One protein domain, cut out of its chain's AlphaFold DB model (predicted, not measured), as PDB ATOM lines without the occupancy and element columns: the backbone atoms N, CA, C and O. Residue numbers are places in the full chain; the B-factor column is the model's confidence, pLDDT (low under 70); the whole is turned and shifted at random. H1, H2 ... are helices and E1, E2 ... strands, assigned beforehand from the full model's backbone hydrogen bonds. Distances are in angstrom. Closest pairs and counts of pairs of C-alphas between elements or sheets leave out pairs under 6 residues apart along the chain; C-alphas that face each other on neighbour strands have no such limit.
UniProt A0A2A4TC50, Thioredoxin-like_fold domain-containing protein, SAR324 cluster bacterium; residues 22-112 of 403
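This is residues 22 to 112 of the 403 residues of the protein "Thioredoxin-like_fold domain-containing protein" of SAR324 cluster bacterium (UniProt A0A2A4TC50). A twisted sheet of three antiparallel strands makes the core, with E2 in the middle; the one long helix, H3, packs along it over E1 and E2, and two short helices, H1 and H2, sit by E1. After E3 the chain folds back beside that strand, loops far out around Asn 86 and returns to H3. The 91 printed residues run H1 H2 E1 E2 E3 H3, sheet order E1 E2 E3, class mixed. The whole is compact, radius of gyration of the C-alphas 13.1 A, spanning 38 by 29 by 25 A.

Find C-alpha 39 at (286.091, 418.865, 438.335); from there E1 runs 22.0 A to residue 47. E2 takes residues 50 to 59, 27.5 A, and E3 residues 62 to 71, 28.4 A. H1 is residues 25 to 28, H2 residues 32 to 35. H3, residues 97 to 110, runs 19.4 A to C-alpha 110 at (292.042, 412.543, 446.030).

E1, E2 and E3 form a meander, each strand the antiparallel neighbour of the one before. In the hairpin of E1 and E2, look at N 40 and O 56, 2.9 A apart; in that of E2 and E3, at N 53 and O 68, 2.8 A. E1 bends by 61 degrees at residue 42, where Val 42 and Gly 99 are the closest C-alphas of E1 and H3, 4.0 A. H3 and the sheet make two layers, a helix on one face of a sheet; its height over the sheet is 9.6 A, and it runs along the strands, at 4 degrees to E2 on the local plane. H1 is on the sheet at a height of 7.9 A, over none of the strands, but only just: 2 of its C-alphas fall on E1. H2 only grazes the sheet, with residues 33 to 35. H1 and H2 are each apart from H3. In H3 every O i to N i+4 pair is within hydrogen-bond range; H1 and H2 are too short for one.

The C-alphas of Asn 86 and Lys 109 are the two farthest apart, 39.1 A. The link from E3 to H3, 25 residues, is long; the others are tight. The printed part has no cut. Mean pLDDT of the printed part is 75.2; look for values under 70 at residues 82 to 96 and 102 to 112, among others.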
ATOM      1  N   LEU A  22     298.506 426.955 423.255       79.12
ATOM      2  CA  LEU A  22     298.046 426.913 424.646       79.12
ATOM      3  C   LEU A  22     297.138 428.105 424.969       79.12
ATOM      4  O   LEU A  22     297.421 429.239 424.580       79.12
ATOM      5  N   VAL A  23     296.063 427.835 425.709       85.19
ATOM      6  CA  VAL A  23     295.068 428.832 426.116       85.19
ATOM      7  C   VAL A  23     294.987 428.889 427.641       85.19
ATOM      8  O   VAL A  23     294.953 427.832 428.273       85.19
ATOM      9  N   PRO A  24     294.914 430.091 428.240       85.69
ATOM     10  CA  PRO A  24     294.698 430.244 429.679       85.69
ATOM     11  C   PRO A  24     293.387 429.587 430.136       85.69
ATOM     12  O   PRO A  24     292.351 429.720 429.471       85.69
ATOM     13  N   LEU A  25     293.424 428.866 431.259       84.69
ATOM     14  CA  LEU A  25     292.285 428.080 431.753       84.69
ATOM     15  C   LEU A  25     291.127 428.967 432.230       84.69
ATOM     16  O   LEU A  25     289.961 428.591 432.110       84.69
ATOM     17  N   GLU A  26     291.429 430.186 432.677       86.19
ATOM     18  CA  GLU A  26     290.469 431.164 433.193       86.19
ATOM     19  C   GLU A  26     289.432 431.567 432.141       86.19
ATOM     20  O   GLU A  26     288.306 431.948 432.473       86.19
ATOM     21  N   LYS A  27     289.778 431.420 430.855       87.50
ATOM     22  CA  LYS A  27     288.863 431.637 429.728       87.50
ATOM     23  C   LYS A  27     287.597 430.787 429.841       87.50
ATOM     24  O   LYS A  27     286.535 431.196 429.367       87.50
ATOM     25  N   PHE A  28     287.698 429.625 430.480       88.81
ATOM     26  CA  PHE A  28     286.621 428.652 430.581       88.81
ATOM     27  C   PHE A  28     285.808 428.774 431.876       88.81
ATOM     28  O   PHE A  28     284.763 428.140 431.973       88.81
ATOM     29  N   ASN A  29     286.176 429.660 432.812       82.81
ATOM     30  CA  ASN A  29     285.471 429.844 434.094       82.81
ATOM     31  C   ASN A  29     283.984 430.228 433.944       82.81
ATOM     32  O   ASN A  29     283.199 430.088 434.877       82.81
ATOM     33  N   LYS A  30     283.573 430.704 432.761       80.19
ATOM     34  CA  LYS A  30     282.170 431.023 432.442       80.19
ATOM     35  C   LYS A  30     281.295 429.780 432.225       80.19
ATOM     36  O   LYS A  30     280.070 429.889 432.229       80.19
ATOM     37  N   LEU A  31     281.899 428.609 432.013       84.00
ATOM     38  CA  LEU A  31     281.190 427.349 431.818       84.00
ATOM     39  C   LEU A  31     280.905 426.700 433.174       84.00
ATOM     40  O   LEU A  31     281.821 426.305 433.888       84.00
ATOM     41  N   LYS A  32     279.618 426.531 433.503       82.12
ATOM     42  CA  LYS A  32     279.172 426.007 434.809       82.12
ATOM     43  C   LYS A  32     279.783 424.657 435.193       82.12
ATOM     44  O   LYS A  32     280.024 424.424 436.368       82.12
ATOM     45  N   ILE A  33     280.049 423.776 434.230       78.19
ATOM     46  CA  ILE A  33     280.659 422.465 434.508       78.19
ATOM     47  C   ILE A  33     282.050 422.584 435.153       78.19
ATOM     48  O   ILE A  33     282.431 421.726 435.937       78.19
ATOM     49  N   PHE A  34     282.775 423.675 434.893       82.94
ATOM     50  CA  PHE A  34     284.089 423.943 435.485       82.94
ATOM     51  C   PHE A  34     284.010 424.691 436.819       82.94
ATOM     52  O   PHE A  34     285.035 425.058 437.379       82.94
ATOM     53  N   THR A  35     282.795 424.908 437.331       80.00
ATOM     54  CA  THR A  35     282.561 425.379 438.705       80.00
ATOM     55  C   THR A  35     282.210 424.233 439.660       80.00
ATOM     56  O   THR A  35     282.033 424.474 440.852       80.00
ATOM     57  N   ASP A  36     282.100 422.992 439.160       82.38
ATOM     58  CA  ASP A  36     281.885 421.808 439.996       82.38
ATOM     59  C   ASP A  36     283.150 421.524 440.827       82.38
ATOM     60  O   ASP A  36     284.224 421.357 440.250       82.38
ATOM     61  N   PRO A  37     283.060 421.426 442.166       78.12
ATOM     62  CA  PRO A  37     284.219 421.161 443.021       78.12
ATOM     63  C   PRO A  37     284.862 419.784 442.790       78.12
ATOM     64  O   PRO A  37     285.961 419.531 443.281       78.12
ATOM     65  N   ASN A  38     284.189 418.885 442.070       80.00
ATOM     66  CA  ASN A  38     284.714 417.581 441.684       80.00
ATOM     67  C   ASN A  38     285.376 417.592 440.305       80.00
ATOM     68  O   ASN A  38     285.728 416.523 439.809       80.00
ATOM     69  N   PHE A  39     285.523 418.754 439.667       84.00
ATOM     70  CA  PHE A  39     286.091 418.865 438.335       84.00
ATOM     71  C   PHE A  39     287.097 420.015 438.237       84.00
ATOM     72  O   PHE A  39     286.756 421.167 438.478       84.00
ATOM     73  N   GLU A  40     288.318 419.726 437.792       84.12
ATOM     74  CA  GLU A  40     289.340 420.747 437.534       84.12
ATOM     75  C   GLU A  40     289.876 420.657 436.103       84.12
ATOM     76  O   GLU A  40     290.139 419.576 435.576       84.12
ATOM     77  N   LEU A  41     290.051 421.803 435.443       85.62
ATOM     78  CA  LEU A  41     290.721 421.870 434.145       85.62
ATOM     79  C   LEU A  41     292.236 421.789 434.326       85.62
ATOM     80  O   LEU A  41     292.796 422.446 435.192       85.62
ATOM     81  N   VAL A  42     292.905 421.015 433.473       82.50
ATOM     82  CA  VAL A  42     294.363 420.808 433.545       82.50
ATOM     83  C   VAL A  42     295.095 421.286 432.295       82.50
ATOM     84  O   VAL A  42     296.292 421.543 432.331       82.50
ATOM     85  N   SER A  43     294.408 421.406 431.160       82.81
ATOM     86  CA  SER A  43     294.998 421.984 429.954       82.81
ATOM     87  C   SER A  43     293.921 422.454 428.995       82.81
ATOM     88  O   SER A  43     292.898 421.784 428.842       82.81
ATOM     89  N   ALA A  44     294.206 423.531 428.276       86.56
ATOM     90  CA  ALA A  44     293.422 423.972 427.140       86.56
ATOM     91  C   ALA A  44     294.358 424.308 425.981       86.56
ATOM     92  O   ALA A  44     295.348 425.022 426.156       86.56
ATOM     93  N   ILE A  45     294.025 423.811 424.797       82.69
ATOM     94  CA  ILE A  45     294.623 424.270 423.547       82.69
ATOM     95  C   ILE A  45     293.532 424.822 422.641       82.69
ATOM     96  O   ILE A  45     292.434 424.273 422.551       82.69
ATOM     97  N   GLU A  46     293.840 425.917 421.969       85.19
ATOM     98  CA  GLU A  46     293.101 426.393 420.817       85.19
ATOM     99  C   GLU A  46     293.441 425.486 419.646       85.19
ATOM    100  O   GLU A  46     294.611 425.209 419.364       85.19
ATOM    101  N   PHE A  47     292.394 424.974 419.017       69.62
ATOM    102  CA  PHE A  47     292.510 424.037 417.922       69.62
ATOM    103  C   PHE A  47     291.383 424.311 416.925       69.62
ATOM    104  O   PHE A  47     290.220 423.962 417.156       69.62
ATOM    105  N   ASN A  48     291.732 424.952 415.805       72.69
ATOM    106  CA  ASN A  48     290.802 425.339 414.742       72.69
ATOM    107  C   ASN A  48     289.626 426.206 415.270       72.69
ATOM    108  O   ASN A  48     289.848 427.224 415.922       72.69
ATOM    109  N   LYS A  49     288.365 425.813 415.021       81.94
ATOM    110  CA  LYS A  49     287.135 426.536 415.421       81.94
ATOM    111  C   LYS A  49     286.706 426.303 416.879       81.94
ATOM    112  O   LYS A  49     285.535 426.490 417.225       81.94
ATOM    113  N   GLY A  50     287.616 425.870 417.746       88.56
ATOM    114  CA  GLY A  50     287.295 425.611 419.145       88.56
ATOM    115  C   GLY A  50     288.514 425.351 420.012       88.56
ATOM    116  O   GLY A  50     289.644 425.704 419.680       88.56
ATOM    117  N   TYR A  51     288.248 424.730 421.151       89.69
ATOM    118  CA  TYR A  51     289.226 424.426 422.177       89.69
ATOM    119  C   TYR A  51     289.159 422.946 422.507       89.69
ATOM    120  O   TYR A  51     288.078 422.404 422.754       89.69
ATOM    121  N   LEU A  52     290.322 422.308 422.547       86.69
ATOM    122  CA  LEU A  52     290.462 420.994 423.142       86.69
ATOM    123  C   LEU A  52     290.948 421.164 424.576       86.69
ATOM    124  O   LEU A  52     292.005 421.736 424.842       86.69
ATOM    125  N   LEU A  53     290.155 420.650 425.497       88.44
ATOM    126  CA  LEU A  53     290.363 420.746 426.925       88.44
ATOM    127  C   LEU A  53     290.644 419.362 427.492       88.44
ATOM    128  O   LEU A  53     290.099 418.349 427.041       88.44
ATOM    129  N   ARG A  54     291.449 419.338 428.546       85.75
ATOM    130  CA  ARG A  54     291.462 418.236 429.497       85.75
ATOM    131  C   ARG A  54     291.104 418.753 430.861       85.75
ATOM    132  O   ARG A  54     291.574 419.809 431.278       85.75
ATOM    133  N   GLY A  55     290.334 417.945 431.561       83.44
ATOM    134  CA  GLY A  55     290.109 418.118 432.976       83.44
ATOM    135  C   GLY A  55     290.117 416.784 433.692       83.44
ATOM    136  O   GLY A  55     290.068 415.716 433.078       83.44
ATOM    137  N   ILE A  56     290.216 416.879 435.000       79.62
ATOM    138  CA  ILE A  56     290.180 415.782 435.937       79.62
ATOM    139  C   ILE A  56     288.860 415.879 436.693       79.62
ATOM    140  O   ILE A  56     288.601 416.858 437.383       79.62
ATOM    141  N   GLY A  57     287.999 414.884 436.504       78.81
ATOM    142  CA  GLY A  57     286.788 414.716 437.297       78.81
ATOM    143  C   GLY A  57     287.019 413.668 438.380       78.81
ATOM    144  O   GLY A  57     287.708 412.685 438.118       78.81
ATOM    145  N   HIS A  58     286.436 413.835 439.561       71.38
ATOM    146  CA  HIS A  58     286.451 412.853 440.644       71.38
ATOM    147  C   HIS A  58     285.033 412.403 441.009       71.38
ATOM    148  O   HIS A  58     284.100 413.198 441.077       71.38
ATOM    149  N   ASP A  59     284.878 411.111 441.272       68.88
ATOM    150  CA  ASP A  59     283.707 410.527 441.905       68.88
ATOM    151  C   ASP A  59     284.131 409.541 443.008       68.88
ATOM    152  O   ASP A  59     285.309 409.316 443.277       68.88
ATOM    153  N   LYS A  60     283.151 408.893 443.644       57.41
ATOM    154  CA  LYS A  60     283.382 407.860 444.671       57.41
ATOM    155  C   LYS A  60     284.253 406.671 444.222       57.41
ATOM    156  O   LYS A  60     284.656 405.869 445.060       57.41
ATOM    157  N   ASN A  61     284.487 406.509 442.920       54.00
ATOM    158  CA  ASN A  61     285.301 405.455 442.321       54.00
ATOM    159  C   ASN A  61     286.684 405.972 441.888       54.00
ATOM    160  O   ASN A  61     287.398 405.264 441.185       54.00
ATOM    161  N   GLY A  62     287.062 407.187 442.289       58.16
ATOM    162  CA  GLY A  62     288.337 407.805 441.963       58.16
ATOM    163  C   GLY A  62     288.190 408.904 440.921       58.16
ATOM    164  O   GLY A  62     287.146 409.523 440.759       58.16
ATOM    165  N   PHE A  63     289.271 409.179 440.213       69.06
ATOM    166  CA  PHE A  63     289.339 410.257 439.242       69.06
ATOM    167  C   PHE A  63     289.418 409.716 437.825       69.06
ATOM    168  O   PHE A  63     289.932 408.625 437.570       69.06
ATOM    169  N   LYS A  64     288.932 410.511 436.882       73.12
ATOM    170  CA  LYS A  64     289.045 410.237 435.459       73.12
ATOM    171  C   LYS A  64     289.462 411.500 434.747       73.12
ATOM    172  O   LYS A  64     288.889 412.571 434.937       73.12
ATOM    173  N   MET A  65     290.439 411.333 433.874       76.38
ATOM    174  CA  MET A  65     290.752 412.332 432.876       76.38
ATOM    175  C   MET A  65     289.635 412.349 431.835       76.38
ATOM    176  O   MET A  65     289.325 411.325 431.223       76.38
ATOM    177  N   ALA A  66     289.041 413.517 431.642       82.19
ATOM    178  CA  ALA A  66     288.080 413.785 430.593       82.19
ATOM    179  C   ALA A  66     288.747 414.636 429.513       82.19
ATOM    180  O   ALA A  66     289.367 415.661 429.800       82.19
ATOM    181  N   GLU A  67     288.605 414.204 428.265       83.38
ATOM    182  CA  GLU A  67     288.868 415.041 427.099       83.38
ATOM    183  C   GLU A  67     287.556 415.693 426.680       83.38
ATOM    184  O   GLU A  67     286.491 415.065 426.702       83.38
ATOM    185  N   MET A  68     287.629 416.983 426.368       88.62
ATOM    186  CA  MET A  68     286.457 417.791 426.078       88.62
ATOM    187  C   MET A  68     286.739 418.716 424.909       88.62
ATOM    188  O   MET A  68     287.810 419.310 424.828       88.62
ATOM    189  N   PHE A  69     285.758 418.884 424.038       88.44
ATOM    190  CA  PHE A  69     285.776 419.908 423.008       88.44
ATOM    191  C   PHE A  69     284.777 421.006 423.362       88.44
ATOM    192  O   PHE A  69     283.627 420.721 423.705       88.44
ATOM    193  N   VAL A  70     285.218 422.257 423.262       90.38
ATOM    194  CA  VAL A  70     284.378 423.437 423.458       90.38
ATOM    195  C   VAL A  70     284.477 424.316 422.207       90.38
ATOM    196  O   VAL A  70     285.579 424.746 421.864       90.38
ATOM    197  N   PRO A  71     283.371 424.597 421.498       89.38
ATOM    198  CA  PRO A  71     283.377 425.509 420.356       89.38
ATOM    199  C   PRO A  71     283.734 426.946 420.769       89.38
ATOM    200  O   PRO A  71     283.607 427.331 421.931       89.38
ATOM    201  N   GLN A  72     284.157 427.765 419.800       89.69
ATOM    202  CA  GLN A  72     284.572 429.157 420.039       89.69
ATOM    203  C   GLN A  72     283.524 430.027 420.751       89.69
ATOM    204  O   GLN A  72     283.901 430.957 421.462       89.69
ATOM    205  N   ASP A  73     282.235 429.725 420.592       89.50
ATOM    206  CA  ASP A  73     281.144 430.478 421.215       89.50
ATOM    207  C   ASP A  73     280.917 430.144 422.701       89.50
ATOM    208  O   ASP A  73     280.130 430.825 423.362       89.50
ATOM    209  N   LEU A  74     281.608 429.123 423.229       88.56
ATOM    210  CA  LEU A  74     281.515 428.649 424.611       88.56
ATOM    211  C   LEU A  74     280.073 428.306 425.044       88.56
ATOM    212  O   LEU A  74     279.735 428.419 426.223       88.56
ATOM    213  N   LYS A  75     279.191 427.918 424.111       86.38
ATOM    214  CA  LYS A  75     277.783 427.609 424.430       86.38
ATOM    215  C   LYS A  75     277.521 426.143 424.729       86.38
ATOM    216  O   LYS A  75     276.455 425.817 425.247       86.38
ATOM    217  N   SER A  76     278.457 425.261 424.408       85.75
ATOM    218  CA  SER A  76     278.324 423.827 424.635       85.75
ATOM    219  C   SER A  76     279.659 423.197 425.011       85.75
ATOM    220  O   SER A  76     280.723 423.801 424.874       85.75
ATOM    221  N   ILE A  77     279.583 421.974 425.526       87.56
ATOM    222  CA  ILE A  77     280.738 421.131 425.795       87.56
ATOM    223  C   ILE A  77     280.428 419.718 425.323       87.56
ATOM    224  O   ILE A  77     279.354 419.184 425.606       87.56
ATOM    225  N   THR A  78     281.377 419.114 424.621       86.19
ATOM    226  CA  THR A  78     281.303 417.713 424.212       86.19
ATOM    227  C   THR A  78     282.378 416.947 424.961       86.19
ATOM    228  O   THR A  78     283.559 417.227 424.781       86.19
ATOM    229  N   ILE A  79     281.982 415.986 425.795       84.06
ATOM    230  CA  ILE A  79     282.905 415.107 426.525       84.06
ATOM    231  C   ILE A  79     283.096 413.833 425.703       84.06
ATOM    232  O   ILE A  79     282.127 413.137 425.403       84.06
ATOM    233  N   GLY A  80     284.336 413.505 425.349       78.81
ATOM    234  CA  GLY A  80     284.613 412.327 424.535       78.81
ATOM    235  C   GLY A  80     286.032 412.289 423.989       78.81
ATOM    236  O   GLY A  80     286.821 413.213 424.165       78.81
ATOM    237  N   LYS A  81     286.358 411.186 423.312       71.69
ATOM    238  CA  LYS A  81     287.632 411.050 422.601       71.69
ATOM    239  C   LYS A  81     287.541 411.791 421.274       71.69
ATOM    240  O   LYS A  81     286.579 411.602 420.533       71.69
ATOM    241  N   THR A  82     288.563 412.568 420.949       67.94
ATOM    242  CA  THR A  82     288.721 413.099 419.595       67.94
ATOM    243  C   THR A  82     289.178 411.987 418.657       67.94
ATOM    244  O   THR A  82     289.912 411.069 419.040       67.94
ATOM    245  N   LEU A  83     288.751 412.072 417.402       63.56
ATOM    246  CA  LEU A  83     289.264 411.264 416.302       63.56
ATOM    247  C   LEU A  83     289.873 412.209 415.263       63.56
ATOM    248  O   LEU A  83     289.607 413.408 415.274       63.56
ATOM    249  N   ASN A  84     290.752 411.702 414.411       63.00
ATOM    250  CA  ASN A  84     291.169 412.416 413.209       63.00
ATOM    251  C   ASN A  84     290.263 412.034 412.027       63.00
ATOM    252  O   ASN A  84     289.393 411.169 412.147       63.00
ATOM    253  N   SER A  85     290.484 412.655 410.864       61.69
ATOM    254  CA  SER A  85     289.711 412.395 409.637       61.69
ATOM    255  C   SER A  85     289.708 410.935 409.185       61.69
ATOM    256  O   SER A  85     288.825 410.527 408.441       61.69
ATOM    257  N   ASN A  86     290.671 410.142 409.654       59.00
ATOM    258  CA  ASN A  86     290.844 408.745 409.276       59.00
ATOM    259  C   ASN A  86     290.249 407.791 410.328       59.00
ATOM    260  O   ASN A  86     290.574 406.605 410.334       59.00
ATOM    261  N   GLY A  87     289.450 408.303 411.274       56.31
ATOM    262  CA  GLY A  87     288.851 407.514 412.355       56.31
ATOM    263  C   GLY A  87     289.862 406.972 413.373       56.31
ATOM    264  O   GLY A  87     289.497 406.175 414.236       56.31
ATOM    265  N   LYS A  88     291.134 407.388 413.298       59.81
ATOM    266  CA  LYS A  88     292.173 407.058 414.284       59.81
ATOM    267  C   LYS A  88     292.139 408.078 415.425       59.81
ATOM    268  O   LYS A  88     291.530 409.138 415.300       59.81
ATOM    269  N   LYS A  89     292.791 407.753 416.545       60.88
ATOM    270  CA  LYS A  89     292.860 408.608 417.741       60.88
ATOM    271  C   LYS A  89     293.253 410.043 417.355       60.88
ATOM    272  O   LYS A  89     294.249 410.240 416.660       60.88
ATOM    273  N   GLY A  90     292.424 411.006 417.748       63.53
ATOM    274  CA  GLY A  90     292.594 412.417 417.426       63.53
ATOM    275  C   GLY A  90     293.666 413.085 418.278       63.53
ATOM    276  O   GLY A  90     294.346 412.445 419.082       63.53
ATOM    277  N   TYR A  91     293.814 414.394 418.085       63.84
ATOM    278  CA  TYR A  91     294.705 415.208 418.901       63.84
ATOM    279  C   TYR A  91     294.261 415.187 420.360       63.84
ATOM    280  O   TYR A  91     293.079 415.324 420.668       63.84
ATOM    281  N   THR A  92     295.236 415.038 421.245       64.31
ATOM    282  CA  THR A  92     295.080 415.104 422.692       64.31
ATOM    283  C   THR A  92     295.778 416.372 423.172       64.31
ATOM    284  O   THR A  92     296.937 416.594 422.818       64.31
ATOM    285  N   ALA A  93     295.116 417.179 424.004       64.31
ATOM    286  CA  ALA A  93     295.758 418.340 424.609       64.31
ATOM    287  C   ALA A  93     296.924 417.873 425.509       64.31
ATOM    288  O   ALA A  93     296.711 417.007 426.370       64.31
ATOM    289  N   PRO A  94     298.155 418.383 425.314       65.81
ATOM    290  CA  PRO A  94     299.260 418.066 426.206       65.81
ATOM    291  C   PRO A  94     298.971 418.633 427.597       65.81
ATOM    292  O   PRO A  94     298.412 419.721 427.736       65.81
ATOM    293  N   VAL A  95     299.360 417.896 428.636       64.25
ATOM    294  CA  VAL A  95     299.287 418.398 430.013       64.25
ATOM    295  C   VAL A  95     300.348 419.490 430.167       64.25
ATOM    296  O   VAL A  95     301.513 419.265 429.843       64.25
ATOM    297  N   THR A  96     299.953 420.687 430.609       68.44
ATOM    298  CA  THR A  96     300.892 421.796 430.842       68.44
ATOM    299  C   THR A  96     301.624 421.607 432.170       68.44
ATOM    300  O   THR A  96     301.167 420.850 433.015       68.44
ATOM    301  N   LYS A  97     302.721 422.336 432.419       70.19
ATOM    302  CA  LYS A  97     303.383 422.328 433.744       70.19
ATOM    303  C   LYS A  97     302.442 422.751 434.880       70.19
ATOM    304  O   LYS A  97     302.559 422.279 436.003       70.19
ATOM    305  N   GLU A  98     301.519 423.664 434.596       69.12
ATOM    306  CA  GLU A  98     300.475 424.071 435.538       69.12
ATOM    307  C   GLU A  98     299.421 422.975 435.708       69.12
ATOM    308  O   GLU A  98     299.069 422.630 436.830       69.12
ATOM    309  N   GLY A  99     299.027 422.326 434.612       67.31
ATOM    310  CA  GLY A  99     298.222 421.113 434.622       67.31
ATOM    311  C   GLY A  99     298.849 419.983 435.427       67.31
ATOM    312  O   GLY A  99     298.143 419.298 436.150       67.31
ATOM    313  N   GLU A 100     300.169 419.803 435.367       69.62
ATOM    314  CA  GLU A 100     300.894 418.843 436.202       69.62
ATOM    315  C   GLU A 100     300.795 419.203 437.685       69.62
ATOM    316  O   GLU A 100     300.584 418.308 438.496       69.62
ATOM    317  N   LYS A 101     300.889 420.491 438.050       75.00
ATOM    318  CA  LYS A 101     300.673 420.943 439.436       75.00
ATOM    319  C   LYS A 101     299.245 420.676 439.894       75.00
ATOM    320  O   LYS A 101     299.062 420.121 440.968       75.00
ATOM    321  N   ILE A 102     298.252 421.007 439.071       69.69
ATOM    322  CA  ILE A 102     296.833 420.745 439.345       69.69
ATOM    323  C   ILE A 102     296.606 419.243 439.516       69.69
ATOM    324  O   ILE A 102     296.061 418.814 440.523       69.69
ATOM    325  N   ILE A 103     297.119 418.424 438.597       65.88
ATOM    326  CA  ILE A 103     297.068 416.963 438.687       65.88
ATOM    327  C   ILE A 103     297.769 416.469 439.949       65.88
ATOM    328  O   ILE A 103     297.261 415.550 440.573       65.88
ATOM    329  N   ASN A 104     298.912 417.033 440.336       63.44
ATOM    330  CA  ASN A 104     299.626 416.642 441.551       63.44
ATOM    331  C   ASN A 104     298.868 417.050 442.820       63.44
ATOM    332  O   ASN A 104     298.777 416.240 443.734       63.44
ATOM    333  N   ASN A 105     298.215 418.210 442.837       65.44
ATOM    334  CA  ASN A 105     297.345 418.630 443.934       65.44
ATOM    335  C   ASN A 105     296.092 417.749 444.018       65.44
ATOM    336  O   ASN A 105     295.730 417.288 445.094       65.44
ATOM    337  N   PHE A 106     295.448 417.453 442.884       63.47
ATOM    338  CA  PHE A 106     294.321 416.522 442.813       63.47
ATOM    339  C   PHE A 106     294.753 415.111 443.212       63.47
ATOM    340  O   PHE A 106     294.010 414.385 443.867       63.47
ATOM    341  N   LYS A 107     295.980 414.727 442.854       57.44
ATOM    342  CA  LYS A 107     296.606 413.495 443.303       57.44
ATOM    343  C   LYS A 107     296.780 413.491 444.811       57.44
ATOM    344  O   LYS A 107     296.280 412.576 445.436       57.44
ATOM    345  N   GLU A 108     297.407 414.483 445.418       59.31
ATOM    346  CA  GLU A 108     297.562 414.575 446.876       59.31
ATOM    347  C   GLU A 108     296.211 414.612 447.607       59.31
ATOM    348  O   GLU A 108     296.032 413.937 448.618       59.31
ATOM    349  N   LYS A 109     295.230 415.320 447.042       56.41
ATOM    350  CA  LYS A 109     293.901 415.539 447.624       56.41
ATOM    351  C   LYS A 109     292.941 414.352 447.471       56.41
ATOM    352  O   LYS A 109     292.125 414.131 448.361       56.41
ATOM    353  N   TYR A 110     293.022 413.589 446.375       53.25
ATOM    354  CA  TYR A 110     292.042 412.543 446.030       53.25
ATOM    355  C   TYR A 110     292.645 411.157 445.701       53.25
ATOM    356  O   TYR A 110     291.888 410.201 445.543       53.25
ATOM    357  N   LEU A 111     293.977 410.995 445.602       51.38
ATOM    358  CA  LEU A 111     294.632 409.723 445.208       51.38
ATOM    359  C   LEU A 111     295.849 409.281 446.016       51.38
ATOM    360  O   LEU A 111     296.137 408.087 446.096       51.38
ATOM    361  N   ILE A 112     296.625 410.202 446.560       50.22
ATOM    362  CA  ILE A 112     297.913 409.911 447.170       50.22
ATOM    363  C   ILE A 112     297.729 410.008 448.669       50.22
ATOM    364  O   ILE A 112     298.284 410.851 449.355       50.22
TER     365      ILE A 112